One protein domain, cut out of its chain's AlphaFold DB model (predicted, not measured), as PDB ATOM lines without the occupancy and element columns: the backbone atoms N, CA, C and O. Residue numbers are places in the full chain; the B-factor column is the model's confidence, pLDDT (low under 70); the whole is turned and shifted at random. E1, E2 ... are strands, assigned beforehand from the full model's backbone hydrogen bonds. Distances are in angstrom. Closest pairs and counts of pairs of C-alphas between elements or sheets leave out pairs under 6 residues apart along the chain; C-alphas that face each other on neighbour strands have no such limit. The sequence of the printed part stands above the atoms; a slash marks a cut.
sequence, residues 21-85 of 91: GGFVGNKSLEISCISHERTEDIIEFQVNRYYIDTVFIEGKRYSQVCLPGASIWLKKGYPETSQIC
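This is residues 21 to 85 of the 91 residues of an uncharacterized protein of bacterium (UniProt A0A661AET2). Three antiparallel hairpins follow one another in a flat, open V: the long hairpins E1-E2 and E3-E4 are its two arms, joined at the point of the V by the link from E2 to E3, and the short hairpin E5-E6 lies in the opening between them. The arms make the length, the hairpins share few contacts, and residues 23 to 24 pair with residues 50 to 51 of E3 near the point of the V. The printed part has 65 residues with no named helix and six named strands, E1 to E6 in chain order, in three sheets of two antiparallel strands each, and its class is all strand. It is loose, with a radius of gyration of the C-alphas of 15.5 A, and spans 53 by 30 by 11 A.

Residues 23 to 24 pair in antiparallel fashion with residues 50 to 51 of E3, which is residues 50 to 57. E1, residues 30 to 37, and E2, residues 40 to 46, form a hairpin at 163 degrees between their directions, with N 34 and O 42 at 2.9 A and N 44 and O 32 at 2.8 A, within hydrogen-bond range. E2 and E3 are apart, though a tight link joins them. E3 and E4, residues 60 to 66, form a hairpin at 153 degrees, with N 53 and O 64 at 2.9 A and N 62 and O 55 at 2.8 A. E5, residues 70 to 73, and E6, residues 81 to 84, form a hairpin at 139 degrees, with N 71 and O 83 at 2.8 A. E4 and E5 meet only through their link. The closest C-alphas of E4 and E6 are those of Cys 66 and Ser 82, 6.3 A apart. E1 is apart from E3, E4, E5 and E6.

E1 begins at C-alpha 30 (-1.408, -7.934, 9.105) and is 21.0 A long from first to last C-alpha. E2 measures 19.5 A, E3 21.1 A and E4 18.7 A. E4 ends at C-alpha 66 (-12.634, 1.948, 13.679). E5 is 9.2 A long, and E6 is 10.1 A long, ending at C-alpha 84 (-6.781, -5.130, 18.744).

The two C-alphas farthest apart are those of Arg 38 and Gly 59, at 53.0 A. The printed part has no cut. Four links are tight, and the link from E5 to E6, with 7 residues, is short. The mean pLDDT of the printed part is 76.7, and residues 21 to 27, 72 to 74, 79 to 80 and 85 are under 70.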
ATOM      1  N   GLY A  21     -20.239   5.253   5.484       57.31
ATOM      2  CA  GLY A  21     -19.096   4.551   6.068       57.31
ATOM      3  C   GLY A  21     -18.154   4.083   4.965       57.31
ATOM      4  O   GLY A  21     -18.373   3.031   4.370       57.31
ATOM      5  N   GLY A  22     -17.124   4.873   4.662       63.09
ATOM      6  CA  GLY A  22     -16.079   4.506   3.703       63.09
ATOM      7  C   GLY A  22     -14.889   3.856   4.407       63.09
ATOM      8  O   GLY A  22     -14.391   4.377   5.405       63.09
ATOM      9  N   PHE A  23     -14.402   2.729   3.885       65.00
ATOM     10  CA  PHE A  23     -13.112   2.188   4.312       65.00
ATOM     11  C   PHE A  23     -11.975   3.014   3.708       65.00
ATOM     12  O   PHE A  23     -11.944   3.241   2.501       65.00
ATOM     13  N   VAL A  24     -11.013   3.398   4.541       68.56
ATOM     14  CA  VAL A  24      -9.767   4.047   4.141       68.56
ATOM     15  C   VAL A  24      -8.637   3.020   4.242       68.56
ATOM     16  O   VAL A  24      -8.405   2.437   5.300       68.56
ATOM     17  N   GLY A  25      -7.942   2.778   3.131       64.12
ATOM     18  CA  GLY A  25      -6.865   1.787   3.034       64.12
ATOM     19  C   GLY A  25      -7.275   0.500   2.313       64.12
ATOM     20  O   GLY A  25      -8.453   0.146   2.247       64.12
ATOM     21  N   ASN A  26      -6.282  -0.189   1.744       66.81
ATOM     22  CA  ASN A  26      -6.498  -1.257   0.756       66.81
ATOM     23  C   ASN A  26      -6.047  -2.654   1.217       66.81
ATOM     24  O   ASN A  26      -6.200  -3.618   0.472       66.81
ATOM     25  N   LYS A  27      -5.495  -2.788   2.431       68.19
ATOM     26  CA  LYS A  27      -5.000  -4.067   2.966       68.19
ATOM     27  C   LYS A  27      -5.627  -4.387   4.320       68.19
ATOM     28  O   LYS A  27      -5.904  -3.490   5.105       68.19
ATOM     29  N   SER A  28      -5.885  -5.663   4.587       70.94
ATOM     30  CA  SER A  28      -6.337  -6.120   5.905       70.94
ATOM     31  C   SER A  28      -5.265  -5.899   6.978       70.94
ATOM     32  O   SER A  28      -4.101  -5.678   6.659       70.94
ATOM     33  N   LEU A  29      -5.664  -5.972   8.251       73.69
ATOM     34  CA  LEU A  29      -4.731  -6.021   9.377       73.69
ATOM     35  C   LEU A  29      -3.770  -7.208   9.200       73.69
ATOM     36  O   LEU A  29      -4.224  -8.353   9.123       73.69
ATOM     37  N   GLU A  30      -2.470  -6.928   9.165       77.50
ATOM     38  CA  GLU A  30      -1.408  -7.934   9.105       77.50
ATOM     39  C   GLU A  30      -0.713  -8.008  10.470       77.50
ATOM     40  O   GLU A  30      -0.460  -6.987  11.110       77.50
ATOM     41  N   ILE A  31      -0.475  -9.230  10.945       76.75
ATOM     42  CA  ILE A  31       0.205  -9.498  12.215       76.75
ATOM     43  C   ILE A  31       1.321 -10.485  11.918       76.75
ATOM     44  O   ILE A  31       1.057 -11.546  11.347       76.75
ATOM     45  N   SER A  32       2.538 -10.143  12.310       81.19
ATOM     46  CA  SER A  32       3.740 -10.942  12.084       81.19
ATOM     47  C   SER A  32       4.536 -11.070  13.382       81.19
ATOM     48  O   SER A  32       4.570 -10.156  14.205       81.19
ATOM     49  N   CYS A  33       5.171 -12.223  13.588       79.81
ATOM     50  CA  CYS A  33       6.201 -12.377  14.609       79.81
ATOM     51  C   CYS A  33       7.545 -12.070  13.946       79.81
ATOM     52  O   CYS A  33       7.910 -12.722  12.968       79.81
ATOM     53  N   ILE A  34       8.237 -11.040  14.428       85.25
ATOM     54  CA  ILE A  34       9.527 -10.612  13.872       85.25
ATOM     55  C   ILE A  34      10.674 -11.360  14.553       85.25
ATOM     56  O   ILE A  34      11.679 -11.664  13.915       85.25
ATOM     57  N   SER A  35      10.519 -11.678  15.838       82.62
ATOM     58  CA  SER A  35      11.499 -12.451  16.594       82.62
ATOM     59  C   SER A  35      10.809 -13.342  17.616       82.62
ATOM     60  O   SER A  35       9.843 -12.921  18.256       82.62
ATOM     61  N   HIS A  36      11.335 -14.555  17.759       79.44
ATOM     62  CA  HIS A  36      10.963 -15.517  18.785       79.44
ATOM     63  C   HIS A  36      12.248 -15.985  19.468       79.44
ATOM     64  O   HIS A  36      12.996 -16.804  18.927       79.44
ATOM     65  N   GLU A  37      12.525 -15.438  20.644       86.00
ATOM     66  CA  GLU A  37      13.601 -15.885  21.517       86.00
ATOM     67  C   GLU A  37      13.016 -16.651  22.704       86.00
ATOM     68  O   GLU A  37      11.843 -16.525  23.040       86.00
ATOM     69  N   ARG A  38      13.841 -17.454  23.391       74.94
ATOM     70  CA  ARG A  38      13.383 -18.312  24.506       74.94
ATOM     71  C   ARG A  38      12.628 -17.562  25.612       74.94
ATOM     72  O   ARG A  38      11.924 -18.200  26.389       74.94
ATOM     73  N   THR A  39      12.824 -16.252  25.719       87.06
ATOM     74  CA  THR A  39      12.244 -15.395  26.756       87.06
ATOM     75  C   THR A  39      11.373 -14.268  26.209       87.06
ATOM     76  O   THR A  39      10.749 -13.578  27.013       87.06
ATOM     77  N   GLU A  40      11.338 -14.046  24.893       83.94
ATOM     78  CA  GLU A  40      10.697 -12.867  24.306       83.94
ATOM     79  C   GLU A  40      10.115 -13.151  22.919       83.94
ATOM     80  O   GLU A  40      10.790 -13.692  22.046       83.94
ATOM     81  N   ASP A  41       8.880 -12.691  22.717       83.75
ATOM     82  CA  ASP A  41       8.206 -12.668  21.424       83.75
ATOM     83  C   ASP A  41       8.025 -11.217  20.986       83.75
ATOM     84  O   ASP A  41       7.335 -10.439  21.650       83.75
ATOM     85  N   ILE A  42       8.596 -10.856  19.837       84.94
ATOM     86  CA  ILE A  42       8.382  -9.544  19.219       84.94
ATOM     87  C   ILE A  42       7.308  -9.693  18.146       84.94
ATOM     88  O   ILE A  42       7.513 -10.349  17.120       84.94
ATOM     89  N   ILE A  43       6.157  -9.065  18.386       85.00
ATOM     90  CA  ILE A  43       4.989  -9.097  17.501       85.00
ATOM     91  C   ILE A  43       4.799  -7.717  16.871       85.00
ATOM     92  O   ILE A  43       4.680  -6.716  17.576       85.00
ATOM     93  N   GLU A  44       4.717  -7.666  15.545       83.81
ATOM     94  CA  GLU A  44       4.385  -6.460  14.791       83.81
ATOM     95  C   GLU A  44       2.927  -6.484  14.329       83.81
ATOM     96  O   GLU A  44       2.415  -7.484  13.822       83.81
ATOM     97  N   PHE A  45       2.261  -5.341  14.501       81.56
ATOM     98  CA  PHE A  45       0.902  -5.095  14.037       81.56
ATOM     99  C   PHE A  45       0.932  -4.030  12.944       81.56
ATOM    100  O   PHE A  45       1.166  -2.853  13.224       81.56
ATOM    101  N   GLN A  46       0.638  -4.418  11.706       82.25
ATOM    102  CA  GLN A  46       0.527  -3.482  10.592       82.25
ATOM    103  C   GLN A  46      -0.937  -3.118  10.339       82.25
ATOM    104  O   GLN A  46      -1.724  -3.881   9.766       82.25
ATOM    105  N   VAL A  47      -1.314  -1.915  10.776       79.50
ATOM    106  CA  VAL A  47      -2.668  -1.369  10.628       79.50
ATOM    107  C   VAL A  47      -2.778  -0.623   9.296       79.50
ATOM    108  O   VAL A  47      -2.616   0.592   9.221       79.50
ATOM    109  N   ASN A  48      -3.071  -1.362   8.226       78.75
ATOM    110  CA  ASN A  48      -3.081  -0.831   6.855       78.75
ATOM    111  C   ASN A  48      -4.466  -0.373   6.353       78.75
ATOM    112  O   ASN A  48      -4.614   0.049   5.200       78.75
ATOM    113  N   ARG A  49      -5.497  -0.478   7.198       81.31
ATOM    114  CA  ARG A  49      -6.873  -0.077   6.890       81.31
ATOM    115  C   ARG A  49      -7.609   0.323   8.154       81.31
ATOM    116  O   ARG A  49      -7.451  -0.310   9.193       81.31
ATOM    117  N   TYR A  50      -8.447   1.338   8.032       83.31
ATOM    118  CA  TYR A  50      -9.401   1.773   9.044       83.31
ATOM    119  C   TYR A  50     -10.673   2.250   8.344       83.31
ATOM    120  O   TYR A  50     -10.700   2.429   7.128       83.31
ATOM    121  N   TYR A  51     -11.759   2.429   9.076       79.06
ATOM    122  CA  TYR A  51     -12.909   3.167   8.565       79.06
ATOM    123  C   TYR A  51     -13.297   4.243   9.562       79.06
ATOM    124  O   TYR A  51     -13.033   4.123  10.760       79.06
ATOM    125  N   ILE A  52     -13.869   5.320   9.038       82.94
ATOM    126  CA  ILE A  52     -14.447   6.371   9.861       82.94
ATOM    127  C   ILE A  52     -15.946   6.154   9.839       82.94
ATOM    128  O   ILE A  52     -16.555   6.099   8.771       82.94
ATOM    129  N   ASP A  53     -16.519   6.019  11.020       80.19
ATOM    130  CA  ASP A  53     -17.954   5.958  11.202       80.19
ATOM    131  C   ASP A  53     -18.465   7.257  11.819       80.19
ATOM    132  O   ASP A  53     -17.737   7.982  12.502       80.19
ATOM    133  N   THR A  54     -19.729   7.571  11.554       82.50
ATOM    134  CA  THR A  54     -20.395   8.716  12.173       82.50
ATOM    135  C   THR A  54     -21.230   8.226  13.348       82.50
ATOM    136  O   THR A  54     -22.153   7.435  13.159       82.50
ATOM    137  N   VAL A  55     -20.968   8.760  14.541       81.44
ATOM    138  CA  VAL A  55     -21.748   8.468  15.751       81.44
ATOM    139  C   VAL A  55     -22.414   9.730  16.289       81.44
ATOM    140  O   VAL A  55     -21.876  10.834  16.186       81.44
ATOM    141  N   PHE A  56     -23.609   9.574  16.856       80.56
ATOM    142  CA  PHE A  56     -24.365  10.672  17.457       80.56
ATOM    143  C   PHE A  56     -24.388  10.507  18.975       80.56
ATOM    144  O   PHE A  56     -24.966   9.551  19.486       80.56
ATOM    145  N   ILE A  57     -23.779  11.450  19.692       81.62
ATOM    146  CA  ILE A  57     -23.738  11.472  21.159       81.62
ATOM    147  C   ILE A  57     -24.455  12.742  21.606       81.62
ATOM    148  O   ILE A  57     -24.063  13.841  21.219       81.62
ATOM    149  N   GLU A  58     -25.544  12.590  22.365       85.94
ATOM    150  CA  GLU A  58     -26.363  13.715  22.856       85.94
ATOM    151  C   GLU A  58     -26.802  14.681  21.732       85.94
ATOM    152  O   GLU A  58     -26.805  15.900  21.881       85.94
ATOM    153  N   GLY A  59     -27.135  14.126  20.560       85.19
ATOM    154  CA  GLY A  59     -27.572  14.891  19.386       85.19
ATOM    155  C   GLY A  59     -26.451  15.595  18.613       85.19
ATOM    156  O   GLY A  59     -26.715  16.183  17.565       85.19
ATOM    157  N   LYS A  60     -25.198  15.515  19.071       82.69
ATOM    158  CA  LYS A  60     -24.029  16.033  18.351       82.69
ATOM    159  C   LYS A  60     -23.379  14.932  17.518       82.69
ATOM    160  O   LYS A  60     -23.290  13.783  17.948       82.69
ATOM    161  N   ARG A  61     -22.926  15.300  16.319       83.00
ATOM    162  CA  ARG A  61     -22.239  14.410  15.376       83.00
ATOM    163  C   ARG A  61     -20.752  14.324  15.728       83.00
ATOM    164  O   ARG A  61     -20.093  15.357  15.823       83.00
ATOM    165  N   TYR A  62     -20.235  13.109  15.855       82.62
ATOM    166  CA  TYR A  62     -18.821  12.813  16.075       82.62
ATOM    167  C   TYR A  62     -18.317  11.806  15.041       82.62
ATOM    168  O   TYR A  62     -19.094  11.038  14.467       82.62
ATOM    169  N   SER A  63     -17.004  11.810  14.828       81.94
ATOM    170  CA  SER A  63     -16.315  10.830  13.991       81.94
ATOM    171  C   SER A  63     -15.643   9.792  14.875       81.94
ATOM    172  O   SER A  63     -14.885  10.143  15.779       81.94
ATOM    173  N   GLN A  64     -15.892   8.523  14.586       80.75
ATOM    174  CA  GLN A  64     -15.271   7.396  15.257       80.75
ATOM    175  C   GLN A  64     -14.289   6.714  14.307       80.75
ATOM    176  O   GLN A  64     -14.644   6.378  13.180       80.75
ATOM    177  N   VAL A  65     -13.056   6.487  14.766       81.31
ATOM    178  CA  VAL A  65     -12.067   5.694  14.027       81.31
ATOM    179  C   VAL A  65     -12.188   4.234  14.441       81.31
ATOM    180  O   VAL A  65     -11.988   3.890  15.608       81.31
ATOM    181  N   CYS A  66     -12.469   3.375  13.471       78.88
ATOM    182  CA  CYS A  66     -12.634   1.948  13.679       78.88
ATOM    183  C   CYS A  66     -11.537   1.167  12.954       78.88
ATOM    184  O   CYS A  66     -11.310   1.338  11.751       78.88
ATOM    185  N   LEU A  67     -10.867   0.277  13.687       81.75
ATOM    186  CA  LEU A  67      -9.833  -0.600  13.144       81.75
ATOM    187  C   LEU A  67     -10.408  -2.001  12.847       81.75
ATOM    188  O   LEU A  67     -11.160  -2.539  13.663       81.75
ATOM    189  N   PRO A  68     -10.062  -2.638  11.713       75.00
ATOM    190  CA  PRO A  68     -10.501  -3.993  11.396       75.00
ATOM    191  C   PRO A  68     -10.023  -4.998  12.446       75.00
ATOM    192  O   PRO A  68      -8.831  -5.086  12.730       75.00
ATOM    193  N   GLY A  69     -10.946  -5.785  13.000       71.81
ATOM    194  CA  GLY A  69     -10.626  -6.786  14.024       71.81
ATOM    195  C   GLY A  69     -10.327  -6.208  15.409       71.81
ATOM    196  O   GLY A  69      -9.957  -6.968  16.303       71.81
ATOM    197  N   ALA A  70     -10.498  -4.897  15.605       74.88
ATOM    198  CA  ALA A  70     -10.449  -4.294  16.924       74.88
ATOM    199  C   ALA A  70     -11.801  -4.403  17.634       74.88
ATOM    200  O   ALA A  70     -12.857  -4.175  17.043       74.88
ATOM    201  N   SER A  71     -11.761  -4.714  18.925       71.38
ATOM    202  CA  SER A  71     -12.881  -4.490  19.825       71.38
ATOM    203  C   SER A  71     -12.909  -3.032  20.256       71.38
ATOM    204  O   SER A  71     -11.878  -2.424  20.550       71.38
ATOM    205  N   ILE A  72     -14.113  -2.486  20.325       68.38
ATOM    206  CA  ILE A  72     -14.363  -1.166  20.883       68.38
ATOM    207  C   ILE A  72     -14.443  -1.300  22.403       68.38
ATOM    208  O   ILE A  72     -15.233  -2.095  22.917       68.38
ATOM    209  N   TRP A  73     -13.658  -0.500  23.124       66.56
ATOM    210  CA  TRP A  73     -13.755  -0.396  24.577       66.56
ATOM    211  C   TRP A  73     -14.149   1.027  24.976       66.56
ATOM    212  O   TRP A  73     -13.395   1.985  24.799       66.56
ATOM    213  N   LEU A  74     -15.361   1.160  25.515       66.62
ATOM    214  CA  LEU A  74     -15.945   2.423  25.957       66.62
ATOM    215  C   LEU A  74     -15.964   2.472  27.482       66.62
ATOM    216  O   LEU A  74     -16.809   1.856  28.132       66.62
ATOM    217  N   LYS A  75     -15.051   3.252  28.064       70.12
ATOM    218  CA  LYS A  75     -15.153   3.654  29.468       70.12
ATOM    219  C   LYS A  75     -15.887   4.990  29.536       70.12
ATOM    220  O   LYS A  75     -15.467   5.961  28.913       70.12
ATOM    221  N   LYS A  76     -16.981   5.049  30.301       72.12
ATOM    222  CA  LYS A  76     -17.789   6.271  30.456       72.12
ATOM    223  C   LYS A  76     -16.902   7.460  30.856       72.12
ATOM    224  O   LYS A  76     -16.145   7.360  31.820       72.12
ATOM    225  N   GLY A  77     -17.019   8.568  30.122       74.25
ATOM    226  CA  GLY A  77     -16.256   9.803  30.353       74.25
ATOM    227  C   GLY A  77     -14.897   9.886  29.645       74.25
ATOM    228  O   GLY A  77     -14.234  10.909  29.773       74.25
ATOM    229  N   TYR A  78     -14.492   8.857  28.893       72.12
ATOM    230  CA  TYR A  78     -13.249   8.838  28.115       72.12
ATOM    231  C   TYR A  78     -13.538   8.742  26.613       72.12
ATOM    232  O   TYR A  78     -14.585   8.213  26.231       72.12
ATOM    233  N   PRO A  79     -12.623   9.235  25.756       67.94
ATOM    234  CA  PRO A  79     -12.722   9.018  24.322       67.94
ATOM    235  C   PRO A  79     -12.691   7.521  24.011       67.94
ATOM    236  O   PRO A  79     -11.959   6.741  24.623       67.94
ATOM    237  N   GLU A  80     -13.511   7.134  23.046       68.56
ATOM    238  CA  GLU A  80     -13.576   5.774  22.545       68.56
ATOM    239  C   GLU A  80     -12.267   5.408  21.844       68.56
ATOM    240  O   GLU A  80     -11.786   6.140  20.977       68.56
ATOM    241  N   THR A  81     -11.676   4.279  22.236       71.69
ATOM    242  CA  THR A  81     -10.422   3.793  21.652       71.69
ATOM    243  C   THR A  81     -10.609   2.379  21.120       71.69
ATOM    244  O   THR A  81     -11.216   1.521  21.764       71.69
ATOM    245  N   SER A  82     -10.109   2.146  19.905       70.44
ATOM    246  CA  SER A  82     -10.089   0.819  19.286       70.44
ATOM    247  C   SER A  82      -8.936  -0.002  19.868       70.44
ATOM    248  O   SER A  82      -7.808   0.485  19.920       70.44
ATOM    249  N   GLN A  83      -9.194  -1.250  20.265       74.19
ATOM    250  CA  GLN A  83      -8.174  -2.180  20.763       74.19
ATOM    251  C   GLN A  83      -8.142  -3.457  19.928       74.19
ATOM    252  O   GLN A  83      -9.172  -4.093  19.728       74.19
ATOM    253  N   ILE A  84      -6.961  -3.865  19.462       72.81
ATOM    254  CA  ILE A  84      -6.781  -5.130  18.744       72.81
ATOM    255  C   ILE A  84      -6.365  -6.197  19.755       72.81
ATOM    256  O   ILE A  84      -5.253  -6.174  20.273       72.81
ATOM    257  N   CYS A  85      -7.255  -7.154  20.013       69.69
ATOM    258  CA  CYS A  85      -6.969  -8.317  20.847       69.69
ATOM    259  C   CYS A  85      -7.017  -9.568  19.973       69.69
ATOM    260  O   CYS A  85      -8.094 -10.021  19.587       69.69
TER     261      CYS A  85